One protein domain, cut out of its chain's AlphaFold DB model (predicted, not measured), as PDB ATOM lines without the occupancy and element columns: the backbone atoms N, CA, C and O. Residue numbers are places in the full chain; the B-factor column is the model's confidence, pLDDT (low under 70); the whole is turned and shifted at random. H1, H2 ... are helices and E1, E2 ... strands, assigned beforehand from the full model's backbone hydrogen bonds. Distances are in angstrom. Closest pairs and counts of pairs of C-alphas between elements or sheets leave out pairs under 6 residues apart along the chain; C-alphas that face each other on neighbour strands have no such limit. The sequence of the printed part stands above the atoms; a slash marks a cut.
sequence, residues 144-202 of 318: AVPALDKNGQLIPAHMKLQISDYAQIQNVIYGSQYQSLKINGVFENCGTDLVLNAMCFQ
ATOM      1  N   ALA A 144     143.193 175.405 140.667       88.62
ATOM      2  CA  ALA A 144     143.382 174.035 140.229       88.62
ATOM      3  C   ALA A 144     142.766 173.057 141.235       88.62
ATOM      4  O   ALA A 144     143.017 173.153 142.437       88.62
ATOM      5  N   VAL A 145     141.997 172.093 140.735       89.25
ATOM      6  CA  VAL A 145     141.479 170.956 141.500       89.25
ATOM      7  C   VAL A 145     141.928 169.641 140.856       89.25
ATOM      8  O   VAL A 145     142.191 169.611 139.650       89.25
ATOM      9  N   PRO A 146     142.021 168.534 141.613       90.12
ATOM     10  CA  PRO A 146     142.421 167.248 141.053       90.12
ATOM     11  C   PRO A 146     141.493 166.784 139.921       90.12
ATOM     12  O   PRO A 146     140.266 166.857 140.034       90.12
ATOM     13  N   ALA A 147     142.063 166.284 138.821       90.00
ATOM     14  CA  ALA A 147     141.271 165.662 137.765       90.00
ATOM     15  C   ALA A 147     140.855 164.245 138.179       90.00
ATOM     16  O   ALA A 147     141.682 163.458 138.634       90.00
ATOM     17  N   LEU A 148     139.575 163.919 137.990       90.69
ATOM     18  CA  LEU A 148     139.021 162.593 138.248       90.69
ATOM     19  C   LEU A 148     138.553 161.955 136.938       90.69
ATOM     20  O   LEU A 148     138.015 162.651 136.070       90.69
ATOM     21  N   ASP A 149     138.747 160.646 136.806       90.38
ATOM     22  CA  ASP A 149     138.223 159.843 135.707       90.38
ATOM     23  C   ASP A 149     136.707 159.603 135.854       90.38
ATOM     24  O   ASP A 149     136.055 160.047 136.803       90.38
ATOM     25  N   LYS A 150     136.125 158.863 134.905       89.75
ATOM     26  CA  LYS A 150     134.692 158.520 134.905       89.75
ATOM     27  C   LYS A 150     134.235 157.687 136.114       89.75
ATOM     28  O   LYS A 150     133.038 157.607 136.363       89.75
ATOM     29  N   ASN A 151     135.163 157.058 136.830       94.06
ATOM     30  CA  ASN A 151     134.905 156.251 138.020       94.06
ATOM     31  C   ASN A 151     135.176 157.038 139.317       94.06
ATOM     32  O   ASN A 151     135.077 156.471 140.402       94.06
ATOM     33  N   GLY A 152     135.542 158.322 139.217       90.44
ATOM     34  CA  GLY A 152     135.917 159.156 140.356       90.44
ATOM     35  C   GLY A 152     137.346 158.926 140.859       90.44
ATOM     36  O   GLY A 152     137.684 159.402 141.940       90.44
ATOM     37  N   GLN A 153     138.190 158.212 140.111       94.44
ATOM     38  CA  GLN A 153     139.589 157.987 140.472       94.44
ATOM     39  C   GLN A 153     140.469 159.148 140.022       94.44
ATOM     40  O   GLN A 153     140.281 159.701 138.941       94.44
ATOM     41  N   LEU A 154     141.460 159.498 140.840       93.56
ATOM     42  CA  LEU A 154     142.444 160.525 140.511       93.56
ATOM     43  C   LEU A 154     143.191 160.172 139.219       93.56
ATOM     44  O   LEU A 154     143.730 159.075 139.098       93.56
ATOM     45  N   ILE A 155     143.293 161.136 138.305       92.00
ATOM     46  CA  ILE A 155     144.197 161.081 137.157       92.00
ATOM     47  C   ILE A 155     145.506 161.769 137.576       92.00
ATOM     48  O   ILE A 155     145.519 162.993 137.746       92.00
ATOM     49  N   PRO A 156     146.611 161.027 137.769       87.69
ATOM     50  CA  PRO A 156     147.871 161.615 138.212       87.69
ATOM     51  C   PRO A 156     148.368 162.705 137.259       87.69
ATOM     52  O   PRO A 156     148.197 162.605 136.043       87.69
ATOM     53  N   ALA A 157     148.993 163.742 137.825       83.00
ATOM     54  CA  ALA A 157     149.543 164.898 137.107       83.00
ATOM     55  C   ALA A 157     148.534 165.721 136.276       83.00
ATOM     56  O   ALA A 157     148.941 166.623 135.551       83.00
ATOM     57  N   HIS A 158     147.229 165.458 136.399       86.19
ATOM     58  CA  HIS A 158     146.185 166.211 135.709       86.19
ATOM     59  C   HIS A 158     145.345 167.012 136.701       86.19
ATOM     60  O   HIS A 158     144.982 166.543 137.783       86.19
ATOM     61  N   MET A 159     145.003 168.235 136.305       89.50
ATOM     62  CA  MET A 159     144.192 169.154 137.097       89.50
ATOM     63  C   MET A 159     143.069 169.731 136.242       89.50
ATOM     64  O   MET A 159     143.223 169.916 135.034       89.50
ATOM     65  N   LYS A 160     141.941 170.039 136.879       90.38
ATOM     66  CA  LYS A 160     140.907 170.899 136.307       90.38
ATOM     67  C   LYS A 160     141.123 172.312 136.819       90.38
ATOM     68  O   LYS A 160     141.393 172.511 137.999       90.38
ATOM     69  N   LEU A 161     140.983 173.284 135.934       91.94
ATOM     70  CA  LEU A 161     140.985 174.694 136.294       91.94
ATOM     71  C   LEU A 161     139.534 175.126 136.500       91.94
ATOM     72  O   LEU A 161     138.743 175.074 135.560       91.94
ATOM     73  N   GLN A 162     139.189 175.496 137.729       93.38
ATOM     74  CA  GLN A 162     137.817 175.676 138.188       93.38
ATOM     75  C   GLN A 162     137.561 177.103 138.677       93.38
ATOM     76  O   GLN A 162     138.415 177.743 139.293       93.38
ATOM     77  N   ILE A 163     136.341 177.569 138.422       95.12
ATOM     78  CA  ILE A 163     135.721 178.758 138.996       95.12
ATOM     79  C   ILE A 163     134.493 178.257 139.759       95.12
ATOM     80  O   ILE A 163     133.600 177.658 139.161       95.12
ATOM     81  N   SER A 164     134.473 178.473 141.073       94.00
ATOM     82  CA  SER A 164     133.425 177.961 141.971       94.00
ATOM     83  C   SER A 164     132.598 179.058 142.638       94.00
ATOM     84  O   SER A 164     131.497 178.809 143.122       94.00
ATOM     85  N   ASP A 165     133.103 180.292 142.662       94.94
ATOM     86  CA  ASP A 165     132.373 181.418 143.228       94.94
ATOM     87  C   ASP A 165     131.198 181.808 142.325       94.94
ATOM     88  O   ASP A 165     131.380 182.175 141.162       94.94
ATOM     89  N   TYR A 166     129.984 181.758 142.877       93.81
ATOM     90  CA  TYR A 166     128.760 182.007 142.120       93.81
ATOM     91  C   TYR A 166     128.760 183.389 141.456       93.81
ATOM     92  O   TYR A 166     128.415 183.497 140.281       93.81
ATOM     93  N   ALA A 167     129.187 184.440 142.165       94.75
ATOM     94  CA  ALA A 167     129.210 185.794 141.614       94.75
ATOM     95  C   ALA A 167     130.171 185.905 140.419       94.75
ATOM     96  O   ALA A 167     129.816 186.489 139.393       94.75
ATOM     97  N   GLN A 168     131.350 185.283 140.503       94.88
ATOM     98  CA  GLN A 168     132.294 185.203 139.388       94.88
ATOM     99  C   GLN A 168     131.758 184.371 138.223       94.88
ATOM    100  O   GLN A 168     131.911 184.784 137.077       94.88
ATOM    101  N   ILE A 169     131.081 183.250 138.485       95.75
ATOM    102  CA  ILE A 169     130.436 182.450 137.435       95.75
ATOM    103  C   ILE A 169     129.382 183.288 136.701       95.75
ATOM    104  O   ILE A 169     129.395 183.340 135.471       95.75
ATOM    105  N   GLN A 170     128.504 183.993 137.426       95.12
ATOM    106  CA  GLN A 170     127.510 184.878 136.804       95.12
ATOM    107  C   GLN A 170     128.192 185.991 135.992       95.12
ATOM    108  O   GLN A 170     127.773 186.277 134.868       95.12
ATOM    109  N   ASN A 171     129.276 186.572 136.516       94.25
ATOM    110  CA  ASN A 171     130.068 187.566 135.797       94.25
ATOM    111  C   ASN A 171     130.664 186.998 134.496       94.25
ATOM    112  O   ASN A 171     130.585 187.646 133.458       94.25
ATOM    113  N   VAL A 172     131.192 185.771 134.499       95.25
ATOM    114  CA  VAL A 172     131.707 185.123 133.280       95.25
ATOM    115  C   VAL A 172     130.591 184.845 132.273       95.25
ATOM    116  O   VAL A 172     130.730 185.154 131.086       95.25
ATOM    117  N   ILE A 173     129.463 184.300 132.737       93.56
ATOM    118  CA  ILE A 173     128.332 183.915 131.884       93.56
ATOM    119  C   ILE A 173     127.698 185.140 131.218       93.56
ATOM    120  O   ILE A 173     127.498 185.130 130.001       93.56
ATOM    121  N   TYR A 174     127.425 186.206 131.971       94.56
ATOM    122  CA  TYR A 174     126.697 187.377 131.464       94.56
ATOM    123  C   TYR A 174     127.596 188.543 131.048       94.56
ATOM    124  O   TYR A 174     127.162 189.405 130.287       94.56
ATOM    125  N   GLY A 175     128.857 188.562 131.480       94.19
ATOM    126  CA  GLY A 175     129.816 189.601 131.124       94.19
ATOM    127  C   GLY A 175     130.133 189.594 129.631       94.19
ATOM    128  O   GLY A 175     130.500 188.564 129.051       94.19
ATOM    129  N   SER A 176     130.007 190.762 128.999       93.75
ATOM    130  CA  SER A 176     130.323 190.963 127.580       93.75
ATOM    131  C   SER A 176     131.822 190.868 127.298       93.75
ATOM    132  O   SER A 176     132.208 190.409 126.226       93.75
ATOM    133  N   GLN A 177     132.673 191.215 128.269       93.88
ATOM    134  CA  GLN A 177     134.129 191.108 128.132       93.88
ATOM    135  C   GLN A 177     134.591 189.668 127.873       93.88
ATOM    136  O   GLN A 177     135.478 189.445 127.065       93.88
ATOM    137  N   TYR A 178     133.913 188.662 128.429       96.31
ATOM    138  CA  TYR A 178     134.271 187.254 128.221       96.31
ATOM    139  C   TYR A 178     133.639 186.637 126.966       96.31
ATOM    140  O   TYR A 178     133.739 185.427 126.757       96.31
ATOM    141  N   GLN A 179     132.955 187.427 126.130       96.31
ATOM    142  CA  GLN A 179     132.181 186.909 125.000       96.31
ATOM    143  C   GLN A 179     133.041 186.136 123.999       96.31
ATOM    144  O   GLN A 179     132.655 185.036 123.602       96.31
ATOM    145  N   SER A 180     134.225 186.644 123.647       97.19
ATOM    146  CA  SER A 180     135.145 185.940 122.745       97.19
ATOM    147  C   SER A 180     135.599 184.596 123.319       97.19
ATOM    148  O   SER A 180     135.630 183.600 122.599       97.19
ATOM    149  N   LEU A 181     135.901 184.530 124.621       96.81
ATOM    150  CA  LEU A 181     136.301 183.287 125.292       96.81
ATOM    151  C   LEU A 181     135.141 182.276 125.335       96.81
ATOM    152  O   LEU A 181     135.331 181.101 125.020       96.81
ATOM    153  N   LYS A 182     133.920 182.738 125.640       96.19
ATOM    154  CA  LYS A 182     132.704 181.908 125.632       96.19
ATOM    155  C   LYS A 182     132.402 181.327 124.252       96.19
ATOM    156  O   LYS A 182     132.198 180.124 124.144       96.19
ATOM    157  N   ILE A 183     132.420 182.150 123.199       96.50
ATOM    158  CA  ILE A 183     132.177 181.699 121.814       96.50
ATOM    159  C   ILE A 183     133.199 180.635 121.398       96.50
ATOM    160  O   ILE A 183     132.859 179.689 120.691       96.50
ATOM    161  N   ASN A 184     134.440 180.749 121.876       97.19
ATOM    162  CA  ASN A 184     135.478 179.761 121.606       97.19
ATOM    163  C   ASN A 184     135.361 178.483 122.456       97.19
ATOM    164  O   ASN A 184     136.117 177.541 122.222       97.19
ATOM    165  N   GLY A 185     134.397 178.397 123.376       96.56
ATOM    166  CA  GLY A 185     134.171 177.222 124.218       96.56
ATOM    167  C   GLY A 185     135.189 177.078 125.347       96.56
ATOM    168  O   GLY A 185     135.462 175.969 125.780       96.56
ATOM    169  N   VAL A 186     135.788 178.182 125.804       96.06
ATOM    170  CA  VAL A 186     136.782 178.154 126.893       96.06
ATOM    171  C   VAL A 186     136.163 177.723 128.219       96.06
ATOM    172  O   VAL A 186     136.862 177.149 129.043       96.06
ATOM    173  N   PHE A 187     134.875 177.983 128.427       96.50
ATOM    174  CA  PHE A 187     134.187 177.714 129.684       96.50
ATOM    175  C   PHE A 187     133.134 176.619 129.513       96.50
ATOM    176  O   PHE A 187     132.256 176.736 128.657       96.50
ATOM    177  N   GLU A 188     133.197 175.590 130.355       94.88
ATOM    178  CA  GLU A 188     132.254 174.470 130.375       94.88
ATOM    179  C   GLU A 188     131.575 174.346 131.735       94.88
ATOM    180  O   GLU A 188     132.229 174.374 132.778       94.88
ATOM    181  N   ASN A 189     130.252 174.186 131.731       92.69
ATOM    182  CA  ASN A 189     129.501 173.954 132.960       92.69
ATOM    183  C   ASN A 189     129.754 172.529 133.464       92.69
ATOM    184  O   ASN A 189     129.510 171.556 132.746       92.69
ATOM    185  N   CYS A 190     130.181 172.403 134.716       87.25
ATOM    186  CA  CYS A 190     130.362 171.131 135.402       87.25
ATOM    187  C   CYS A 190     129.595 171.170 136.728       87.25
ATOM    188  O   CYS A 190     130.115 171.586 137.760       87.25
ATOM    189  N   GLY A 191     128.322 170.765 136.696       87.19
ATOM    190  CA  GLY A 191     127.441 170.885 137.857       87.19
ATOM    191  C   GLY A 191     127.206 172.350 138.227       87.19
ATOM    192  O   GLY A 191     126.673 173.109 137.420       87.19
ATOM    193  N   THR A 192     127.586 172.733 139.446       90.50
ATOM    194  CA  THR A 192     127.490 174.114 139.951       90.50
ATOM    195  C   THR A 192     128.691 174.982 139.591       90.50
ATOM    196  O   THR A 192     128.646 176.189 139.812       90.50
ATOM    197  N   ASP A 193     129.751 174.380 139.056       94.06
ATOM    198  CA  ASP A 193     131.020 175.037 138.779       94.06
ATOM    199  C   ASP A 193     131.215 175.299 137.286       94.06
ATOM    200  O   ASP A 193     130.619 174.648 136.421       94.06
ATOM    201  N   LEU A 194     132.116 176.230 136.982       95.69
ATOM    202  CA  LEU A 194     132.589 176.493 135.629       95.69
ATOM    203  C   LEU A 194     134.044 176.032 135.521       95.69
ATOM    204  O   LEU A 194     134.884 176.427 136.329       95.69
ATOM    205  N   VAL A 195     134.357 175.200 134.531       95.12
ATOM    206  CA  VAL A 195     135.722 174.710 134.299       95.12
ATOM    207  C   VAL A 195     136.284 175.264 132.998       95.12
ATOM    208  O   VAL A 195     135.549 175.472 132.029       95.12
ATOM    209  N   LEU A 196     137.593 175.513 132.965       94.69
ATOM    210  CA  LEU A 196     138.265 175.897 131.729       94.69
ATOM    211  C   LEU A 196     138.523 174.654 130.876       94.69
ATOM    212  O   LEU A 196     139.257 173.747 131.280       94.69
ATOM    213  N   ASN A 197     137.994 174.650 129.658       93.69
ATOM    214  CA  ASN A 197     138.373 173.683 128.642       93.69
ATOM    215  C   ASN A 197     139.756 174.057 128.086       93.69
ATOM    216  O   ASN A 197     139.893 174.913 127.205       93.69
ATOM    217  N   ALA A 198     140.789 173.386 128.601       89.88
ATOM    218  CA  ALA A 198     142.176 173.599 128.197       89.88
ATOM    219  C   ALA A 198     142.401 173.363 126.693       89.88
ATOM    220  O   ALA A 198     143.181 174.087 126.081       89.88
ATOM    221  N   MET A 199     141.693 172.407 126.078       90.31
ATOM    222  CA  MET A 199     141.805 172.119 124.645       90.31
ATOM    223  C   MET A 199     141.270 173.280 123.805       90.31
ATOM    224  O   MET A 199     141.967 173.749 122.907       90.31
ATOM    225  N   CYS A 200     140.063 173.773 124.091       93.44
ATOM    226  CA  CYS A 200     139.482 174.921 123.395       93.44
ATOM    227  C   CYS A 200     140.304 176.188 123.630       93.44
ATOM    228  O   CYS A 200     140.571 176.928 122.683       93.44
ATOM    229  N   PHE A 201     140.762 176.409 124.863       93.19
ATOM    230  CA  PHE A 201     141.612 177.547 125.187       93.19
ATOM    231  C   PHE A 201     142.924 177.523 124.392       93.19
ATOM    232  O   PHE A 201     143.233 178.490 123.700       93.19
ATOM    233  N   GLN A 202     143.645 176.402 124.391       89.31
ATOM    234  CA  GLN A 202     144.884 176.251 123.624       89.31
ATOM    235  C   GLN A 202     144.649 176.352 122.112       89.31
ATOM    236  O   GLN A 202     145.199 177.218 121.436       89.31
TER     237      GLN A 202
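This is residues 144 to 202 of the 318 residues of an uncharacterized protein of Mizuhopecten yessoensis (UniProt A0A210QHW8). Two strand hairpins join through E2 and E4 into one strongly twisted sheet; the E1 and E2 hairpin makes one end of the long axis, and the small E3 and E4 hairpin lies in the middle. H1 and H2 make the other end, H1 packing over E4, while the short H3 follows E4 and only grazes the sheet. The printed part has 59 residues, with four named strands and three named helices in the order E1, E2, H1, H2, E3, E4, H3; the class is mixed, helices and strands. The sheet runs E1, E2, E4, E3 and is antiparallel throughout. The whole is only just compact, close to loose, with a radius of gyration of the C-alphas of 12.4 A and spans of 36 by 25 by 16 A.

Find C-alpha 144 at (143.382, 174.035, 140.229), where E1 begins; it runs to residue 148, 12.4 A on. E2 takes residues 154 to 163 over 19.5 A and bends by 105 degrees at residue 157. E4 is residues 193 to 196, and E3 is residues 187 to 190. H1 runs from C-alpha 166 at (128.760, 182.007, 142.120) to residue 174, a length of 12.1 A. H2 is residues 179 to 183; H3, residues 198 to 202, ends at C-alpha 202 at (144.884, 176.251, 123.624).

Look first at the staggered pairing of E2, which pairs with E1 over residues 154 to 161 and with E4 over residues 162 to 163. In the hairpin of E1 and E2, N 145 and O 160 are 2.8 A apart, within hydrogen-bond range. Between E2 and E4, find N 163 and O 194 at 2.8 A; in the hairpin of E3 and E4, N 188 and O 195 at 2.9 A. E1 and E3 are the edge strands and are apart. E2, H1, H2 and E3 form a split strand-helix-strand unit, two strands of one sheet that are not neighbours, with helices between them along the chain and E4 between them in the sheet, and its crossover is right-handed. H1 is on the sheet, over E4, with the closest C-alphas, Ile 169 and Leu 194, 6.6 A apart. H2 is not on the sheet; it is close to H1 but not clearly touching, the closest C-alphas being Ile 173 and Lys 182 at 7.9 A. H3 only grazes the sheet with residues 198 to 201. In H1, H2 and H3 every O i to N i+4 pair is within hydrogen-bond range.

Go from C-alpha 153 to C-alpha 176 for the two farthest apart, 36.6 A. The printed part has no cut, and its six links are tight. The mean pLDDT of the printed part is 92.9, and no printed residue is under 70.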